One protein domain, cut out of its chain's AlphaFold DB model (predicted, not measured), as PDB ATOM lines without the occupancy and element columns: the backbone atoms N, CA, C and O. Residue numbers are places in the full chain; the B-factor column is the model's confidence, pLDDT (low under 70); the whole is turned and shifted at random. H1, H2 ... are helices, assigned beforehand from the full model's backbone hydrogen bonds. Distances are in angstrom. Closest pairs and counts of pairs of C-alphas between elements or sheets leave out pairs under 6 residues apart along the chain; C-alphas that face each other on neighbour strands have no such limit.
ATOM      1  N   LEU A  38      50.767  90.126   3.899       84.06
ATOM      2  CA  LEU A  38      50.068  89.066   4.636       84.06
ATOM      3  C   LEU A  38      51.046  88.052   5.252       84.06
ATOM      4  O   LEU A  38      51.931  87.542   4.566       84.06
ATOM      5  N   ARG A  39      50.844  87.703   6.528       82.31
ATOM      6  CA  ARG A  39      51.644  86.710   7.268       82.31
ATOM      7  C   ARG A  39      50.778  85.504   7.668       82.31
ATOM      8  O   ARG A  39      50.093  85.588   8.684       82.31
ATOM      9  N   PRO A  40      50.800  84.379   6.930       76.31
ATOM     10  CA  PRO A  40      49.955  83.215   7.228       76.31
ATOM     11  C   PRO A  40      50.398  82.397   8.444       76.31
ATOM     12  O   PRO A  40      49.658  81.536   8.904       76.31
ATOM     13  N   HIS A  41      51.597  82.663   8.965       77.25
ATOM     14  CA  HIS A  41      52.100  82.075  10.204       77.25
ATOM     15  C   HIS A  41      51.911  82.997  11.420       77.25
ATOM     16  O   HIS A  41      52.336  82.653  12.521       77.25
ATOM     17  N   ALA A  42      51.293  84.173  11.245       78.38
ATOM     18  CA  ALA A  42      50.935  85.021  12.373       78.38
ATOM     19  C   ALA A  42      49.880  84.310  13.246       78.38
ATOM     20  O   ALA A  42      48.972  83.684  12.692       78.38
ATOM     21  N   PRO A  43      49.952  84.413  14.587       71.12
ATOM     22  CA  PRO A  43      48.953  83.818  15.467       71.12
ATOM     23  C   PRO A  43      47.539  84.304  15.127       71.12
ATOM     24  O   PRO A  43      47.243  85.498  15.196       71.12
ATOM     25  N   VAL A  44      46.662  83.368  14.770       66.69
ATOM     26  CA  VAL A  44      45.234  83.638  14.588       66.69
ATOM     27  C   VAL A  44      44.623  83.859  15.977       66.69
ATOM     28  O   VAL A  44      44.828  83.015  16.854       66.69
ATOM     29  N   PRO A  45      43.901  84.967  16.222       65.62
ATOM     30  CA  PRO A  45      43.288  85.200  17.522       65.62
ATOM     31  C   PRO A  45      42.173  84.171  17.777       65.62
ATOM     32  O   PRO A  45      41.469  83.738  16.861       65.62
ATOM     33  N   ALA A  46      42.063  83.726  19.032       60.22
ATOM     34  CA  ALA A  46      41.287  82.538  19.406       60.22
ATOM     35  C   ALA A  46      39.761  82.690  19.229       60.22
ATOM     36  O   ALA A  46      39.043  81.694  19.179       60.22
ATOM     37  N   ASP A  47      39.272  83.925  19.100       66.62
ATOM     38  CA  ASP A  47      37.879  84.273  18.804       66.62
ATOM     39  C   ASP A  47      37.431  83.827  17.401       66.62
ATOM     40  O   ASP A  47      36.251  83.546  17.193       66.62
ATOM     41  N   LYS A  48      38.363  83.697  16.446       62.72
ATOM     42  CA  LYS A  48      38.064  83.242  15.076       62.72
ATOM     43  C   LYS A  48      37.784  81.737  14.960       62.72
ATOM     44  O   LYS A  48      37.362  81.291  13.891       62.72
ATOM     45  N   GLY A  49      37.991  80.955  16.021       64.00
ATOM     46  CA  GLY A  49      37.843  79.496  15.993       64.00
ATOM     47  C   GLY A  49      38.877  78.800  15.096       64.00
ATOM     48  O   GLY A  49      39.862  79.399  14.667       64.00
ATOM     49  N   LEU A  50      38.678  77.508  14.817       69.75
ATOM     50  CA  LEU A  50      39.638  76.736  14.025       69.75
ATOM     51  C   LEU A  50      39.547  77.072  12.530       69.75
ATOM     52  O   LEU A  50      38.468  77.075  11.932       69.75
ATOM     53  N   ALA A  51      40.715  77.217  11.897       71.00
ATOM     54  CA  ALA A  51      40.886  77.376  10.450       71.00
ATOM     55  C   ALA A  51      40.043  76.388   9.629       71.00
ATOM     56  O   ALA A  51      39.442  76.742   8.621       71.00
ATOM     57  N   LYS A  52      39.973  75.136  10.093       68.50
ATOM     58  CA  LYS A  52      39.239  74.018   9.483       68.50
ATOM     59  C   LYS A  52      37.730  74.277   9.396       68.50
ATOM     60  O   LYS A  52      37.116  73.961   8.377       68.50
ATOM     61  N   ASP A  53      37.164  74.912  10.417       74.88
ATOM     62  CA  ASP A  53      35.725  75.156  10.553       74.88
ATOM     63  C   ASP A  53      35.316  76.408   9.759       74.88
ATOM     64  O   ASP A  53      34.306  76.405   9.050       74.88
ATOM     65  N   ARG A  54      36.167  77.448   9.767       75.06
ATOM     66  CA  ARG A  54      36.065  78.589   8.837       75.06
ATOM     67  C   ARG A  54      36.200  78.134   7.377       75.06
ATOM     68  O   ARG A  54      35.417  78.561   6.530       75.06
ATOM     69  N   LEU A  55      37.133  77.225   7.073       74.19
ATOM     70  CA  LEU A  55      37.326  76.678   5.724       74.19
ATOM     71  C   LEU A  55      36.134  75.829   5.263       74.19
ATOM     72  O   LEU A  55      35.816  75.841   4.074       74.19
ATOM     73  N   GLN A  56      35.429  75.139   6.173       75.06
ATOM     74  CA  GLN A  56      34.229  74.359   5.838       75.06
ATOM     75  C   GLN A  56      33.174  75.204   5.100       75.06
ATOM     76  O   GLN A  56      32.530  74.706   4.179       75.06
ATOM     77  N   GLN A  57      33.064  76.496   5.431       76.12
ATOM     78  CA  GLN A  57      32.154  77.452   4.789       76.12
ATOM     79  C   GLN A  57      32.531  77.797   3.335       76.12
ATOM     80  O   GLN A  57      31.741  78.423   2.630       76.12
ATOM     81  N   LEU A  58      33.738  77.437   2.877       74.38
ATOM     82  CA  LEU A  58      34.221  77.720   1.518       74.38
ATOM     83  C   LEU A  58      34.018  76.542   0.556       74.38
ATOM     84  O   LEU A  58      34.235  76.687  -0.647       74.38
ATOM     85  N   TYR A  59      33.625  75.373   1.062       75.88
ATOM     86  CA  TYR A  59      33.372  74.191   0.247       75.88
ATOM     87  C   TYR A  59      31.975  74.243  -0.380       75.88
ATOM     88  O   TYR A  59      30.969  74.265   0.323       75.88
ATOM     89  N   LEU A  60      31.905  74.155  -1.712       74.25
ATOM     90  CA  LEU A  60      30.640  74.040  -2.460       74.25
ATOM     91  C   LEU A  60      29.906  72.723  -2.141       74.25
ATOM     92  O   LEU A  60      28.688  72.623  -2.243       74.25
ATOM     93  N   ARG A  61      30.684  71.700  -1.780       76.75
ATOM     94  CA  ARG A  61      30.294  70.428  -1.155       76.75
ATOM     95  C   ARG A  61      31.555  69.806  -0.549       76.75
ATOM     96  O   ARG A  61      32.656  70.169  -0.963       76.75
ATOM     97  N   LYS A  62      31.426  68.867   0.396       73.81
ATOM     98  CA  LYS A  62      32.567  68.224   1.087       73.81
ATOM     99  C   LYS A  62      33.677  67.818   0.096       73.81
ATOM    100  O   LYS A  62      33.449  66.986  -0.776       73.81
ATOM    101  N   GLY A  63      34.861  68.423   0.229       71.44
ATOM    102  CA  GLY A  63      36.031  68.157  -0.621       71.44
ATOM    103  C   GLY A  63      36.129  68.949  -1.938       71.44
ATOM    104  O   GLY A  63      37.150  68.843  -2.609       71.44
ATOM    105  N   VAL A  64      35.135  69.766  -2.309       79.38
ATOM    106  CA  VAL A  64      35.146  70.601  -3.530       79.38
ATOM    107  C   VAL A  64      35.180  72.096  -3.202       79.38
ATOM    108  O   VAL A  64      34.194  72.661  -2.728       79.38
ATOM    109  N   LEU A  65      36.314  72.738  -3.496       80.94
ATOM    110  CA  LEU A  65      36.497  74.191  -3.435       80.94
ATOM    111  C   LEU A  65      36.084  74.873  -4.760       80.94
ATOM    112  O   LEU A  65      36.121  74.237  -5.817       80.94
ATOM    113  N   PRO A  66      35.746  76.178  -4.743       81.31
ATOM    114  CA  PRO A  66      35.677  77.018  -5.936       81.31
ATOM    115  C   PRO A  66      36.977  76.981  -6.753       81.31
ATOM    116  O   PRO A  66      38.067  76.914  -6.188       81.31
ATOM    117  N   LYS A  67      36.875  77.094  -8.086       80.81
ATOM    118  CA  LYS A  67      38.008  76.936  -9.026       80.81
ATOM    119  C   LYS A  67      39.244  77.776  -8.665       80.81
ATOM    120  O   LYS A  67      40.358  77.284  -8.794       80.81
ATOM    121  N   HIS A  68      39.061  79.019  -8.215       78.38
ATOM    122  CA  HIS A  68      40.174  79.883  -7.808       78.38
ATOM    123  C   HIS A  68      40.848  79.381  -6.518       78.38
ATOM    124  O   HIS A  68      42.069  79.249  -6.492       78.38
ATOM    125  N   LEU A  69      40.079  79.000  -5.488       81.81
ATOM    126  CA  LEU A  69      40.631  78.439  -4.248       81.81
ATOM    127  C   LEU A  69      41.283  77.065  -4.457       81.81
ATOM    128  O   LEU A  69      42.289  76.791  -3.817       81.81
ATOM    129  N   ASP A  70      40.786  76.221  -5.367       82.00
ATOM    130  CA  ASP A  70      41.457  74.959  -5.727       82.00
ATOM    131  C   ASP A  70      42.815  75.200  -6.420       82.00
ATOM    132  O   ASP A  70      43.799  74.526  -6.113       82.00
ATOM    133  N   ILE A  71      42.917  76.208  -7.294       81.62
ATOM    134  CA  ILE A  71      44.201  76.610  -7.894       81.62
ATOM    135  C   ILE A  71      45.179  77.086  -6.807       81.62
ATOM    136  O   ILE A  71      46.297  76.573  -6.740       81.62
ATOM    137  N   MET A  72      44.752  77.986  -5.911       82.69
ATOM    138  CA  MET A  72      45.599  78.459  -4.804       82.69
ATOM    139  C   MET A  72      46.000  77.313  -3.865       82.69
ATOM    140  O   MET A  72      47.175  77.163  -3.549       82.69
ATOM    141  N   HIS A  73      45.062  76.432  -3.507       81.12
ATOM    142  CA  HIS A  73      45.300  75.234  -2.694       81.12
ATOM    143  C   HIS A  73      46.388  74.333  -3.294       81.12
ATOM    144  O   HIS A  73      47.262  73.863  -2.566       81.12
ATOM    145  N   ARG A  74      46.380  74.122  -4.617       80.94
ATOM    146  CA  ARG A  74      47.412  73.338  -5.321       80.94
ATOM    147  C   ARG A  74      48.773  74.035  -5.318       80.94
ATOM    148  O   ARG A  74      49.772  73.364  -5.074       80.94
ATOM    149  N   ILE A  75      48.821  75.348  -5.559       80.38
ATOM    150  CA  ILE A  75      50.065  76.140  -5.510       80.38
ATOM    151  C   ILE A  75      50.661  76.089  -4.098       80.38
ATOM    152  O   ILE A  75      51.839  75.785  -3.919       80.38
ATOM    153  N   PHE A  76      49.836  76.309  -3.077       80.81
ATOM    154  CA  PHE A  76      50.255  76.275  -1.681       80.81
ATOM    155  C   PHE A  76      50.737  74.883  -1.271       80.81
ATOM    156  O   PHE A  76      51.869  74.751  -0.820       80.81
ATOM    157  N   ARG A  77      49.945  73.832  -1.509       76.50
ATOM    158  CA  ARG A  77      50.287  72.451  -1.129       76.50
ATOM    159  C   ARG A  77      51.512  71.883  -1.855       76.50
ATOM    160  O   ARG A  77      52.167  71.010  -1.294       76.50
ATOM    161  N   ASN A  78      51.789  72.301  -3.091       73.56
ATOM    162  CA  ASN A  78      52.834  71.682  -3.917       73.56
ATOM    163  C   ASN A  78      54.094  72.547  -4.083       73.56
ATOM    164  O   ASN A  78      55.161  71.987  -4.310       73.56
ATOM    165  N   THR A  79      53.982  73.876  -3.971       73.06
ATOM    166  CA  THR A  79      55.082  74.815  -4.264       73.06
ATOM    167  C   THR A  79      55.568  75.580  -3.034       73.06
ATOM    168  O   THR A  79      56.773  75.751  -2.895       73.06
ATOM    169  N   LEU A  80      54.672  76.039  -2.146       75.25
ATOM    170  CA  LEU A  80      55.057  76.837  -0.962       75.25
ATOM    171  C   LEU A  80      55.148  76.017   0.335       75.25
ATOM    172  O   LEU A  80      55.982  76.307   1.184       75.25
ATOM    173  N   PHE A  81      54.311  74.989   0.487       72.44
ATOM    174  CA  PHE A  81      54.181  74.182   1.706       72.44
ATOM    175  C   PHE A  81      54.080  72.670   1.390       72.44
ATOM    176  O   PHE A  81      53.091  72.026   1.764       72.44
ATOM    177  N   PRO A  82      55.052  72.065   0.673       64.56
ATOM    178  CA  PRO A  82      55.027  70.630   0.384       64.56
ATOM    179  C   PRO A  82      55.008  69.800   1.675       64.56
ATOM    180  O   PRO A  82      55.865  69.954   2.546       64.56
ATOM    181  N   ARG A  83      54.004  68.920   1.806       63.34
ATOM    182  CA  ARG A  83      53.685  68.240   3.074       63.34
ATOM    183  C   ARG A  83      54.798  67.284   3.542       63.34
ATOM    184  O   ARG A  83      54.841  66.129   3.125       63.34
ATOM    185  N   SER A  84      55.606  67.746   4.488       53.06
ATOM    186  CA  SER A  84      56.368  66.927   5.439       53.06
ATOM    187  C   SER A  84      56.161  67.497   6.850       53.06
ATOM    188  O   SER A  84      55.847  68.683   6.990       53.06
ATOM    189  N   GLY A  85      56.312  66.673   7.888       57.97
ATOM    190  CA  GLY A  85      55.978  67.021   9.278       57.97
ATOM    191  C   GLY A  85      54.517  66.730   9.654       57.97
ATOM    192  O   GLY A  85      53.838  65.958   8.974       57.97
ATOM    193  N   ASN A  86      54.039  67.325  10.754       65.19
ATOM    194  CA  ASN A  86      52.698  67.076  11.297       65.19
ATOM    195  C   ASN A  86      51.596  67.456  10.289       65.19
ATOM    196  O   ASN A  86      51.475  68.612   9.875       65.19
ATOM    197  N   PHE A  87      50.760  66.484   9.909       60.59
ATOM    198  CA  PHE A  87      49.702  66.707   8.930       60.59
ATOM    199  C   PHE A  87      48.622  67.678   9.413       60.59
ATOM    200  O   PHE A  87      48.123  68.435   8.584       60.59
ATOM    201  N   ASP A  88      48.253  67.703  10.696       63.34
ATOM    202  CA  ASP A  88      47.185  68.600  11.163       63.34
ATOM    203  C   ASP A  88      47.627  70.073  11.143       63.34
ATOM    204  O   ASP A  88      46.890  70.926  10.648       63.34
ATOM    205  N   GLU A  89      48.866  70.368  11.550       62.97
ATOM    206  CA  GLU A  89      49.474  71.704  11.419       62.97
ATOM    207  C   GLU A  89      49.575  72.147   9.953       62.97
ATOM    208  O   GLU A  89      49.195  73.267   9.608       62.97
ATOM    209  N   VAL A  90      50.043  71.259   9.067       62.59
ATOM    210  CA  VAL A  90      50.194  71.563   7.633       62.59
ATOM    211  C   VAL A  90      48.839  71.819   6.965       62.59
ATOM    212  O   VAL A  90      48.734  72.734   6.149       62.59
ATOM    213  N   HIS A  91      47.780  71.081   7.321       68.12
ATOM    214  CA  HIS A  91      46.428  71.400   6.845       68.12
ATOM    215  C   HIS A  91      45.858  72.671   7.499       68.12
ATOM    216  O   HIS A  91      45.101  73.381   6.841       68.12
ATOM    217  N   GLY A  92      46.231  72.991   8.744       71.25
ATOM    218  CA  GLY A  92      45.844  74.228   9.431       71.25
ATOM    219  C   GLY A  92      46.391  75.485   8.751       71.25
ATOM    220  O   GLY A  92      45.616  76.363   8.375       71.25
ATOM    221  N   VAL A  93      47.705  75.542   8.499       70.56
ATOM    222  CA  VAL A  93      48.345  76.666   7.778       70.56
ATOM    223  C   VAL A  93      47.805  76.787   6.348       70.56
ATOM    224  O   VAL A  93      47.536  77.889   5.872       70.56
ATOM    225  N   LEU A  94      47.579  75.657   5.669       76.62
ATOM    226  CA  LEU A  94      46.979  75.625   4.332       76.62
ATOM    227  C   LEU A  94      45.523  76.135   4.326       76.62
ATOM    228  O   LEU A  94      45.108  76.776   3.360       76.62
ATOM    229  N   ALA A  95      44.761  75.889   5.396       78.44
ATOM    230  CA  ALA A  95      43.406  76.407   5.568       78.44
ATOM    231  C   ALA A  95      43.395  77.924   5.823       78.44
ATOM    232  O   ALA A  95      42.654  78.636   5.145       78.44
ATOM    233  N   GLU A  96      44.248  78.435   6.720       79.25
ATOM    234  CA  GLU A  96      44.375  79.885   6.934       79.25
ATOM    235  C   GLU A  96      44.881  80.609   5.684       79.25
ATOM    236  O   GLU A  96      44.373  81.677   5.369       79.25
ATOM    237  N   MET A  97      45.789  80.022   4.898       80.31
ATOM    238  CA  MET A  97      46.198  80.605   3.613       80.31
ATOM    239  C   MET A  97      45.040  80.738   2.613       80.31
ATOM    240  O   MET A  97      44.959  81.731   1.894       80.31
ATOM    241  N   LEU A  98      44.108  79.780   2.574       81.62
ATOM    242  CA  LEU A  98      42.919  79.870   1.715       81.62
ATOM    243  C   LEU A  98      41.892  80.887   2.234       81.62
ATOM    244  O   LEU A  98      41.236  81.556   1.432       81.62
ATOM    245  N   LEU A  99      41.775  81.030   3.556       81.75
ATOM    246  CA  LEU A  99      40.940  82.049   4.195       81.75
ATOM    247  C   LEU A  99      41.511  83.454   3.978       81.75
ATOM    248  O   LEU A  99      40.787  84.328   3.509       81.75
ATOM    249  N   LEU A 100      42.816  83.637   4.192       80.31
ATOM    250  CA  LEU A 100      43.546  84.863   3.875       80.31
ATOM    251  C   LEU A 100      43.418  85.216   2.396       80.31
ATOM    252  O   LEU A 100      43.138  86.367   2.096       80.31
ATOM    253  N   CYS A 101      43.529  84.260   1.465       78.44
ATOM    254  CA  CYS A 101      43.263  84.535   0.050       78.44
ATOM    255  C   CYS A 101      41.833  85.021  -0.204       78.44
ATOM    256  O   CYS A 101      41.651  85.953  -0.980       78.44
ATOM    257  N   LYS A 102      40.818  84.434   0.440       78.50
ATOM    258  CA  LYS A 102      39.425  84.885   0.290       78.50
ATOM    259  C   LYS A 102      39.219  86.299   0.851       78.50
ATOM    260  O   LYS A 102      38.556  87.107   0.212       78.50
ATOM    261  N   GLU A 103      39.784  86.588   2.022       78.56
ATOM    262  CA  GLU A 103      39.726  87.904   2.681       78.56
ATOM    263  C   GLU A 103      40.530  88.964   1.888       78.56
ATOM    264  O   GLU A 103      40.117  90.119   1.776       78.56
ATOM    265  N   ALA A 104      41.626  88.550   1.246       76.19
ATOM    266  CA  ALA A 104      42.473  89.364   0.375       76.19
ATOM    267  C   ALA A 104      41.904  89.588  -1.036       76.19
ATOM    268  O   ALA A 104      42.225  90.595  -1.653       76.19
ATOM    269  N   MET A 105      41.047  88.704  -1.560       69.56
ATOM    270  CA  MET A 105      40.476  88.835  -2.914       69.56
ATOM    271  C   MET A 105      39.584  90.077  -3.100       69.56
ATOM    272  O   MET A 105      39.311  90.456  -4.234       69.56
ATOM    273  N   SER A 106      39.151  90.718  -2.012       68.00
ATOM    274  CA  SER A 106      38.487  92.032  -2.015       68.00
ATOM    275  C   SER A 106      39.449  93.233  -1.969       68.00
ATOM    276  O   SER A 106      38.988  94.370  -1.918       68.00
ATOM    277  N   VAL A 107      40.769  93.010  -1.975       70.75
ATOM    278  CA  VAL A 107      41.810  94.045  -1.873       70.75
ATOM    279  C   VAL A 107      42.819  93.874  -3.013       70.75
ATOM    280  O   VAL A 107      43.655  92.975  -3.002       70.75
ATOM    281  N   GLU A 108      42.759  94.778  -3.990       57.00
ATOM    282  CA  GLU A 108      43.459  94.696  -5.286       57.00
ATOM    283  C   GLU A 108      45.004  94.639  -5.199       57.00
ATOM    284  O   GLU A 108      45.671  94.263  -6.158       57.00
ATOM    285  N   SER A 109      45.582  94.961  -4.037       64.62
ATOM    286  CA  SER A 109      47.030  95.038  -3.783       64.62
ATOM    287  C   SER A 109      47.554  94.072  -2.705       64.62
ATOM    288  O   SER A 109      48.692  94.211  -2.253       64.62
ATOM    289  N   ALA A 110      46.759  93.094  -2.260       73.62
ATOM    290  CA  ALA A 110      47.110  92.233  -1.128       73.62
ATOM    291  C   ALA A 110      48.230  91.212  -1.440       73.62
ATOM    292  O   ALA A 110      47.987  90.103  -1.916       73.62
ATOM    293  N   GLN A 111      49.475  91.580  -1.126       82.06
ATOM    294  CA  GLN A 111      50.668  90.744  -1.310       82.06
ATOM    295  C   GLN A 111      50.990  89.862  -0.090       82.06
ATOM    296  O   GLN A 111      50.685  90.202   1.055       82.06
ATOM    297  N   LEU A 112      51.652  88.727  -0.336       83.19
ATOM    298  CA  LEU A 112      52.171  87.816   0.688       83.19
ATOM    299  C   LEU A 112      53.544  88.293   1.187       83.19
ATOM    300  O   LEU A 112      54.414  88.595   0.374       83.19
ATOM    301  N   ASN A 113      53.779  88.276   2.500       86.62
ATOM    302  CA  ASN A 113      55.090  88.564   3.082       86.62
ATOM    303  C   ASN A 113      56.042  87.371   2.866       86.62
ATOM    304  O   ASN A 113      56.163  86.480   3.713       86.62
TER     305      ASN A 113
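What this domain is: This is residues 38 to 113 of the 233 residues of an uncharacterized protein of Hordeum vulgare subsp. vulgare (UniProt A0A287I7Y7). One long helix, H3, makes the core, and two shorter helices, H1 and H2, pack on different sides of it at steep angles. The printed part has 76 residues with three named helices, in the order H1, H2, H3, and no named strand: all helix. It is compact, radius of gyration of the C-alphas 12.1 A, and rounded, spanning 34 by 28 by 28 A.

How they stand to each other: From Leu 38, go to H1, residues 51 to 56; it touches H3, residues 87 to 104, at residues 92 to 99 of H3 alone. Their closest C-alphas, of Ala 51 and Glu 96, are 5.6 A apart; the tilt is steep, 68 degrees, only just short of about perpendicular, the same way. Next, H2, residues 67 to 80, touches residues 94 to 102 of H3 alone; the closest C-alphas, of Leu 69 and Leu 98, are 6.5 A apart, at a steep tilt of 49 degrees, opposite ways. H1 and H2 are apart. In H1, H2 and H3 every O i to N i+4 pair is within hydrogen-bond range.

Where its parts are: Find C-alpha 51 at (40.886, 77.376, 10.450), where H1 begins. H2 runs 18.9 A; H3 runs 25.3 A to C-alpha 104 at (42.473, 89.364, 0.375).

The domain as a whole: The printed part has no cut, and both links are short. Confidence is low at, among others, residues 44 to 50 and 82 to 91.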